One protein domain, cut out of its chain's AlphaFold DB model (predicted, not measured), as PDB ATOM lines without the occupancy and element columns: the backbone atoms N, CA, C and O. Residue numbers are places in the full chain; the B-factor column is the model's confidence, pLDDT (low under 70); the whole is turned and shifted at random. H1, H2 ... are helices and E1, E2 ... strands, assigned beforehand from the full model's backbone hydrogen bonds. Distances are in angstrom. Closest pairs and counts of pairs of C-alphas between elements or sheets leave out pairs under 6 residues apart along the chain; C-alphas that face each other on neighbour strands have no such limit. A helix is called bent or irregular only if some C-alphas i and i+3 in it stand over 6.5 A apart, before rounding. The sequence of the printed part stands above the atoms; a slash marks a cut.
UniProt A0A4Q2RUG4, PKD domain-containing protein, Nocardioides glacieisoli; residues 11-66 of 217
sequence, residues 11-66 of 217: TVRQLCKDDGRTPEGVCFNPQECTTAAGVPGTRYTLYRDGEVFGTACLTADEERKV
ATOM      1  N   THR A  11     -15.812  10.370  13.345       91.12
ATOM      2  CA  THR A  11     -16.473   9.705  12.214       91.12
ATOM      3  C   THR A  11     -17.023   8.358  12.653       91.12
ATOM      4  O   THR A  11     -16.654   7.831  13.705       91.12
ATOM      5  N   VAL A  12     -17.923   7.789  11.856       94.00
ATOM      6  CA  VAL A  12     -18.536   6.494  12.153       94.00
ATOM      7  C   VAL A  12     -18.505   5.566  10.956       94.00
ATOM      8  O   VAL A  12     -18.536   5.996   9.805       94.00
ATOM      9  N   ARG A  13     -18.476   4.263  11.232       92.94
ATOM     10  CA  ARG A  13     -18.629   3.215  10.219       92.94
ATOM     11  C   ARG A  13     -19.595   2.160  10.726       92.94
ATOM     12  O   ARG A  13     -19.420   1.658  11.832       92.94
ATOM     13  N   GLN A  14     -20.582   1.794   9.915       94.88
ATOM     14  CA  GLN A  14     -21.534   0.743  10.278       94.88
ATOM     15  C   GLN A  14     -20.814  -0.584  10.562       94.88
ATOM     16  O   GLN A  14     -19.888  -0.975   9.836       94.88
ATOM     17  N   LEU A  15     -21.257  -1.267  11.618       94.12
ATOM     18  CA  LEU A  15     -20.916  -2.655  11.916       94.12
ATOM     19  C   LEU A  15     -21.869  -3.575  11.151       94.12
ATOM     20  O   LEU A  15     -23.086  -3.409  11.212       94.12
ATOM     21  N   CYS A  16     -21.306  -4.556  10.455       93.44
ATOM     22  CA  CYS A  16     -22.053  -5.556   9.697       93.44
ATOM     23  C   CYS A  16     -22.246  -6.822  10.532       93.44
ATOM     24  O   CYS A  16     -21.434  -7.102  11.416       93.44
ATOM     25  N   LYS A  17     -23.332  -7.569  10.300       89.31
ATOM     26  CA  LYS A  17     -23.585  -8.837  11.013       89.31
ATOM     27  C   LYS A  17     -22.499  -9.896  10.704       89.31
ATOM     28  O   LYS A  17     -22.165 -10.642  11.612       89.31
ATOM     29  N   ASP A  18     -21.883  -9.847   9.510       87.31
ATOM     30  CA  ASP A  18     -20.800 -10.730   9.011       87.31
ATOM     31  C   ASP A  18     -19.861  -9.957   8.036       87.31
ATOM     32  O   ASP A  18     -19.800  -8.726   8.098       87.31
ATOM     33  N   ASP A  19     -19.214 -10.623   7.062       80.44
ATOM     34  CA  ASP A  19     -18.436 -10.026   5.945       80.44
ATOM     35  C   ASP A  19     -19.295  -9.249   4.920       80.44
ATOM     36  O   ASP A  19     -18.927  -9.081   3.757       80.44
ATOM     37  N   GLY A  20     -20.471  -8.765   5.327       85.31
ATOM     38  CA  GLY A  20     -21.464  -8.143   4.452       85.31
ATOM     39  C   GLY A  20     -21.137  -6.705   4.046       85.31
ATOM     40  O   GLY A  20     -21.947  -5.790   4.224       85.31
ATOM     41  N   ARG A  21     -19.938  -6.501   3.494       91.12
ATOM     42  CA  ARG A  21     -19.490  -5.243   2.895       91.12
ATOM     43  C   ARG A  21     -19.366  -5.362   1.381       91.12
ATOM     44  O   ARG A  21     -18.970  -6.400   0.860       91.12
ATOM     45  N   THR A  22     -19.659  -4.277   0.672       86.88
ATOM     46  CA  THR A  22     -19.301  -4.143  -0.746       86.88
ATOM     47  C   THR A  22     -17.779  -3.974  -0.902       86.88
ATOM     48  O   THR A  22     -17.103  -3.656   0.084       86.88
ATOM     49  N   PRO A  23     -17.210  -4.138  -2.113       86.06
ATOM     50  CA  PRO A  23     -15.797  -3.840  -2.375       86.06
ATOM     51  C   PRO A  23     -15.379  -2.409  -1.990       86.06
ATOM     52  O   PRO A  23     -14.237  -2.175  -1.609       86.06
ATOM     53  N   GLU A  24     -16.315  -1.460  -2.021       85.00
ATOM     54  CA  GLU A  24     -16.139  -0.062  -1.603       85.00
ATOM     55  C   GLU A  24     -16.281   0.131  -0.079       85.00
ATOM     56  O   GLU A  24     -16.135   1.238   0.437       85.00
ATOM     57  N   GLY A  25     -16.566  -0.942   0.666       82.31
ATOM     58  CA  GLY A  25     -16.635  -0.961   2.125       82.31
ATOM     59  C   GLY A  25     -17.999  -0.604   2.723       82.31
ATOM     60  O   GLY A  25     -18.091  -0.486   3.951       82.31
ATOM     61  N   VAL A  26     -19.048  -0.459   1.906       86.06
ATOM     62  CA  VAL A  26     -20.415  -0.142   2.355       86.06
ATOM     63  C   VAL A  26     -21.056  -1.370   2.991       86.06
ATOM     64  O   VAL A  26     -21.014  -2.452   2.414       86.06
ATOM     65  N   CYS A  27     -21.656  -1.223   4.172       91.69
ATOM     66  CA  CYS A  27     -22.356  -2.318   4.838       91.69
ATOM     67  C   CYS A  27     -23.751  -2.519   4.235       91.69
ATOM     68  O   CYS A  27     -24.544  -1.583   4.232       91.69
ATOM     69  N   PHE A  28     -24.080  -3.725   3.764       92.62
ATOM     70  CA  PHE A  28     -25.426  -4.028   3.248       92.62
ATOM     71  C   PHE A  28     -26.291  -4.838   4.226       92.62
ATOM     72  O   PHE A  28     -27.489  -4.996   4.002       92.62
ATOM     73  N   ASN A  29     -25.711  -5.338   5.322       94.12
ATOM     74  CA  ASN A  29     -26.410  -6.046   6.399       94.12
ATOM     75  C   ASN A  29     -26.061  -5.455   7.786       94.12
ATOM     76  O   ASN A  29     -25.465  -6.139   8.631       94.12
ATOM     77  N   PRO A  30     -26.411  -4.179   8.038       94.38
ATOM     78  CA  PRO A  30     -26.047  -3.501   9.277       94.38
ATOM     79  C   PRO A  30     -26.579  -4.233  10.517       94.38
ATOM     80  O   PRO A  30     -27.668  -4.815  10.522       94.38
ATOM     81  N   GLN A  31     -25.794  -4.205  11.595       95.94
ATOM     82  CA  GLN A  31     -26.241  -4.661  12.905       95.94
ATOM     83  C   GLN A  31     -27.253  -3.665  13.467       95.94
ATOM     84  O   GLN A  31     -26.915  -2.521  13.761       95.94
ATOM     85  N   GLU A  32     -28.486  -4.116  13.649       96.31
ATOM     86  CA  GLU A  32     -29.525  -3.353  14.337       96.31
ATOM     87  C   GLU A  32     -29.307  -3.414  15.851       96.31
ATOM     88  O   GLU A  32     -28.744  -4.371  16.391       96.31
ATOM     89  N   CYS A  33     -29.759  -2.381  16.547       96.94
ATOM     90  CA  CYS A  33     -29.685  -2.278  17.996       96.94
ATOM     91  C   CYS A  33     -30.805  -1.373  18.521       96.94
ATOM     92  O   CYS A  33     -31.557  -0.772  17.756       96.94
ATOM     93  N   THR A  34     -30.915  -1.269  19.842       96.69
ATOM     94  CA  THR A  34     -31.806  -0.315  20.507       96.69
ATOM     95  C   THR A  34     -30.946   0.685  21.265       96.69
ATOM     96  O   THR A  34     -30.045   0.283  22.006       96.69
ATOM     97  N   THR A  35     -31.174   1.982  21.051       93.88
ATOM     98  CA  THR A  35     -30.441   3.043  21.751       93.88
ATOM     99  C   THR A  35     -30.773   3.035  23.242       93.88
ATOM    100  O   THR A  35     -31.752   2.426  23.677       93.88
ATOM    101  N   ALA A  36     -29.993   3.762  24.045       88.19
ATOM    102  CA  ALA A  36     -30.280   3.924  25.472       88.19
ATOM    103  C   ALA A  36     -31.666   4.548  25.739       88.19
ATOM    104  O   ALA A  36     -32.266   4.295  26.778       88.19
ATOM    105  N   ALA A  37     -32.196   5.317  24.783       91.56
ATOM    106  CA  ALA A  37     -33.536   5.898  24.838       91.56
ATOM    107  C   ALA A  37     -34.656   4.928  24.398       91.56
ATOM    108  O   ALA A  37     -35.812   5.333  24.320       91.56
ATOM    109  N   GLY A  38     -34.341   3.666  24.080       94.62
ATOM    110  CA  GLY A  38     -35.329   2.675  23.641       94.62
ATOM    111  C   GLY A  38     -35.720   2.773  22.161       94.62
ATOM    112  O   GLY A  38     -36.687   2.138  21.744       94.62
ATOM    113  N   VAL A  39     -34.994   3.554  21.357       96.94
ATOM    114  CA  VAL A  39     -35.310   3.787  19.937       96.94
ATOM    115  C   VAL A  39     -34.531   2.799  19.056       96.94
ATOM    116  O   VAL A  39     -33.357   2.547  19.338       96.94
ATOM    117  N   PRO A  40     -35.125   2.225  17.992       97.50
ATOM    118  CA  PRO A  40     -34.380   1.424  17.022       97.50
ATOM    119  C   PRO A  40     -33.222   2.212  16.394       97.50
ATOM    120  O   PRO A  40     -33.386   3.362  15.988       97.50
ATOM    121  N   GLY A  41     -32.055   1.584  16.298       96.56
ATOM    122  CA  GLY A  41     -30.837   2.182  15.766       96.56
ATOM    123  C   GLY A  41     -29.953   1.170  15.044       96.56
ATOM    124  O   GLY A  41     -30.273  -0.013  14.930       96.56
ATOM    125  N   THR A  42     -28.818   1.654  14.550       97.06
ATOM    126  CA  THR A  42     -27.771   0.854  13.908       97.06
ATOM    127  C   THR A  42     -26.493   0.920  14.734       97.06
ATOM    128  O   THR A  42     -26.188   1.935  15.362       97.06
ATOM    129  N   ARG A  43     -25.738  -0.179  14.764       97.00
ATOM    130  CA  ARG A  43     -24.463  -0.258  15.472       97.00
ATOM    131  C   ARG A  43     -23.342   0.297  14.600       97.00
ATOM    132  O   ARG A  43     -23.162  -0.125  13.457       97.00
ATOM    133  N   TYR A  44     -22.550   1.198  15.163       96.00
ATOM    134  CA  TYR A  44     -21.419   1.839  14.503       96.00
ATOM    135  C   TYR A  44     -20.135   1.647  15.303       96.00
ATOM    136  O   TYR A  44     -20.154   1.691  16.532       96.00
ATOM    137  N   THR A  45     -19.015   1.500  14.600       94.69
ATOM    138  CA  THR A  45     -17.685   1.787  15.139       94.69
ATOM    139  C   THR A  45     -17.484   3.297  15.115       94.69
ATOM    140  O   THR A  45     -17.625   3.920  14.062       94.69
ATOM    141  N   LEU A  46     -17.168   3.871  16.272       94.12
ATOM    142  CA  LEU A  46     -16.797   5.268  16.430       94.12
ATOM    143  C   LEU A  46     -15.295   5.416  16.212       94.12
ATOM    144  O   LEU A  46     -14.507   4.669  16.798       94.12
ATOM    145  N   TYR A  47     -14.916   6.413  15.426       92.12
ATOM    146  CA  TYR A  47     -13.533   6.820  15.249       92.12
ATOM    147  C   TYR A  47     -13.347   8.218  15.812       92.12
ATOM    148  O   TYR A  47     -14.147   9.110  15.525       92.12
ATOM    149  N   ARG A  48     -12.272   8.406  16.570       89.69
ATOM    150  CA  ARG A  48     -11.812   9.699  17.059       89.69
ATOM    151  C   ARG A  48     -10.436   9.952  16.467       89.69
ATOM    152  O   ARG A  48      -9.541   9.139  16.651       89.69
ATOM    153  N   ASP A  49     -10.295  11.038  15.719       88.50
ATOM    154  CA  ASP A  49      -9.045  11.409  15.044       88.50
ATOM    155  C   ASP A  49      -8.489  10.278  14.148       88.50
ATOM    156  O   ASP A  49      -7.286  10.115  13.976       88.50
ATOM    157  N   GLY A  50      -9.394   9.483  13.563       88.25
ATOM    158  CA  GLY A  50      -9.067   8.337  12.706       88.25
ATOM    159  C   GLY A  50      -8.798   7.022  13.447       88.25
ATOM    160  O   GLY A  50      -8.751   5.974  12.804       88.25
ATOM    161  N   GLU A  51      -8.698   7.037  14.776       92.81
ATOM    162  CA  GLU A  51      -8.492   5.842  15.596       92.81
ATOM    163  C   GLU A  51      -9.810   5.279  16.123       92.81
ATOM    164  O   GLU A  51     -10.743   6.023  16.425       92.81
ATOM    165  N   VAL A  52      -9.905   3.951  16.249       93.75
ATOM    166  CA  VAL A  52     -11.099   3.302  16.810       93.75
ATOM    167  C   VAL A  52     -11.245   3.700  18.276       93.75
ATOM    168  O   VAL A  52     -10.434   3.320  19.114       93.75
ATOM    169  N   PHE A  53     -12.315   4.427  18.586       93.69
ATOM    170  CA  PHE A  53     -12.645   4.843  19.945       93.69
ATOM    171  C   PHE A  53     -13.543   3.823  20.651       93.69
ATOM    172  O   PHE A  53     -13.425   3.597  21.853       93.69
ATOM    173  N   GLY A  54     -14.457   3.197  19.908       94.25
ATOM    174  CA  GLY A  54     -15.386   2.223  20.468       94.25
ATOM    175  C   GLY A  54     -16.562   1.940  19.550       94.25
ATOM    176  O   GLY A  54     -16.479   2.121  18.337       94.25
ATOM    177  N   THR A  55     -17.674   1.498  20.132       94.88
ATOM    178  CA  THR A  55     -18.913   1.227  19.396       94.88
ATOM    179  C   THR A  55     -20.098   1.940  20.027       94.88
ATOM    180  O   THR A  55     -20.195   1.975  21.252       94.88
ATOM    181  N   ALA A  56     -21.034   2.422  19.213       95.38
ATOM    182  CA  ALA A  56     -22.285   3.017  19.674       95.38
ATOM    183  C   ALA A  56     -23.487   2.483  18.891       95.38
ATOM    184  O   ALA A  56     -23.361   2.069  17.739       95.38
ATOM    185  N   CYS A  57     -24.653   2.496  19.533       97.25
ATOM    186  CA  CYS A  57     -25.935   2.343  18.859       97.25
ATOM    187  C   CYS A  57     -26.485   3.736  18.562       97.25
ATOM    188  O   CYS A  57     -26.737   4.479  19.510       97.25
ATOM    189  N   LEU A  58     -26.642   4.085  17.286       96.19
ATOM    190  CA  LEU A  58     -27.069   5.415  16.852       96.19
ATOM    191  C   LEU A  58     -28.320   5.312  15.978       96.19
ATOM    192  O   LEU A  58     -28.444   4.416  15.139       96.19
ATOM    193  N   THR A  59     -29.239   6.253  16.152       96.62
ATOM    194  CA  THR A  59     -30.273   6.569  15.161       96.62
ATOM    195  C   THR A  59     -29.648   7.222  13.920       96.62
ATOM    196  O   THR A  59     -28.508   7.688  13.951       96.62
ATOM    197  N   ALA A  60     -30.405   7.302  12.822       91.75
ATOM    198  CA  ALA A  60     -29.948   7.977  11.604       91.75
ATOM    199  C   ALA A  60     -29.631   9.470  11.829       91.75
ATOM    200  O   ALA A  60     -28.736  10.017  11.194       91.75
ATOM    201  N   ASP A  61     -30.347  10.140  12.736       91.62
ATOM    202  CA  ASP A  61     -30.088  11.550  13.041       91.62
ATOM    203  C   ASP A  61     -28.857  11.737  13.928       91.62
ATOM    204  O   ASP A  61     -28.113  12.698  13.740       91.62
ATOM    205  N   GLU A  62     -28.620  10.831  14.878       91.06
ATOM    206  CA  GLU A  62     -27.405  10.850  15.699       91.06
ATOM    207  C   GLU A  62     -26.165  10.569  14.853       91.06
ATOM    208  O   GLU A  62     -25.173  11.273  15.003       91.06
ATOM    209  N   GLU A  63     -26.230   9.602  13.930       91.31
ATOM    210  CA  GLU A  63     -25.152   9.307  12.980       91.31
ATOM    211  C   GLU A  63     -24.746  10.547  12.173       91.31
ATOM    212  O   GLU A  63     -23.566  10.909  12.167       91.31
ATOM    213  N   ARG A  64     -25.710  11.222  11.530       87.94
ATOM    214  CA  ARG A  64     -25.448  12.434  10.732       87.94
ATOM    215  C   ARG A  64     -24.730  13.517  11.531       87.94
ATOM    216  O   ARG A  64     -23.916  14.236  10.970       87.94
ATOM    217  N   LYS A  65     -25.020  13.597  12.831       85.94
ATOM    218  CA  LYS A  65     -24.470  14.601  13.746       85.94
ATOM    219  C   LYS A  65     -23.132  14.215  14.365       85.94
ATOM    220  O   LYS A  65     -22.540  15.051  15.034       85.94
ATOM    221  N   VAL A  66     -22.622  12.991  14.179       85.19
ATOM    222  CA  VAL A  66     -21.355  12.590  14.823       85.19
ATOM    223  C   VAL A  66     -20.190  13.479  14.381       85.19
ATOM    224  O   VAL A  66     -19.325  13.790  15.193       85.19
TER     225      VAL A  66
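AT A GLANCE: This is residues 11 to 66 of the 217 residues of the protein "PKD domain-containing protein" of Nocardioides glacieisoli (UniProt A0A4Q2RUG4). A long, bent hairpin of strands E3 and E4 makes the backbone of a small twisted sheet, with the short strands E1 and E2 beside different parts of E3 on its other side. The short helix H1 lies over one face of this sheet, and a long loop, residues 15 to 31, joins E1 to E2. The printed part has 56 residues, with four named strands, E1 to E4, followed along the chain by one named helix, H1; the sheet is branched, with E3 the antiparallel neighbour of E1, of E2 and of E4, and the class is mostly strand. It is compact, with a radius of gyration of the C-alphas of 11.2 A and spans of 33 by 26 by 17 A.

HOW THE PARTS SIT: Start at E3, residues 40 to 48, which bends by 53 degrees at residue 45. On one side of it find E1, residues 11 to 14, antiparallel, with N 13 and O 45 at 3.0 A, and E2, residues 32 to 34, antiparallel, with N 33 and O 41 at 2.9 A. On the other side is E4, residues 51 to 58, with N 44 and O 56 at 2.8 A. E2, E3 and E4 form a meander, each strand the antiparallel neighbour of the one before; E2 and E3, and E3 and E4, are hairpins. H1, residues 60 to 65, is on the sheet at a height of 8.7 A, only just over E3 and E4 with 3 C-alphas on each, and runs along the strands, at 14 degrees to E3 on the local plane. Its closest C-alphas to E3 are those of Ala 60 and Gly 41, 7.2 A apart; every O i to N i+4 pair in it is within hydrogen-bond range.

IN THESE COORDINATES: Find C-alpha 11 at (-16.473, 9.705, 12.214), where E1 begins. E3 runs 24.0 A from C-alpha 40 at (-34.380, 1.424, 17.022), and E4 runs 18.6 A, bending by 60 degrees at residue 54. E1 is 10.5 A long, E2 7.2 A, and H1 8.9 A, ending with C-alpha 65 at (-24.470, 14.601, 13.746).

THE WHOLE: Look for the two farthest C-alphas at Pro 23 and Ala 37, 33.9 A apart. The printed part has no cut, the link from E1 to E2 is long, and no printed residue is under 70 in pLDDT.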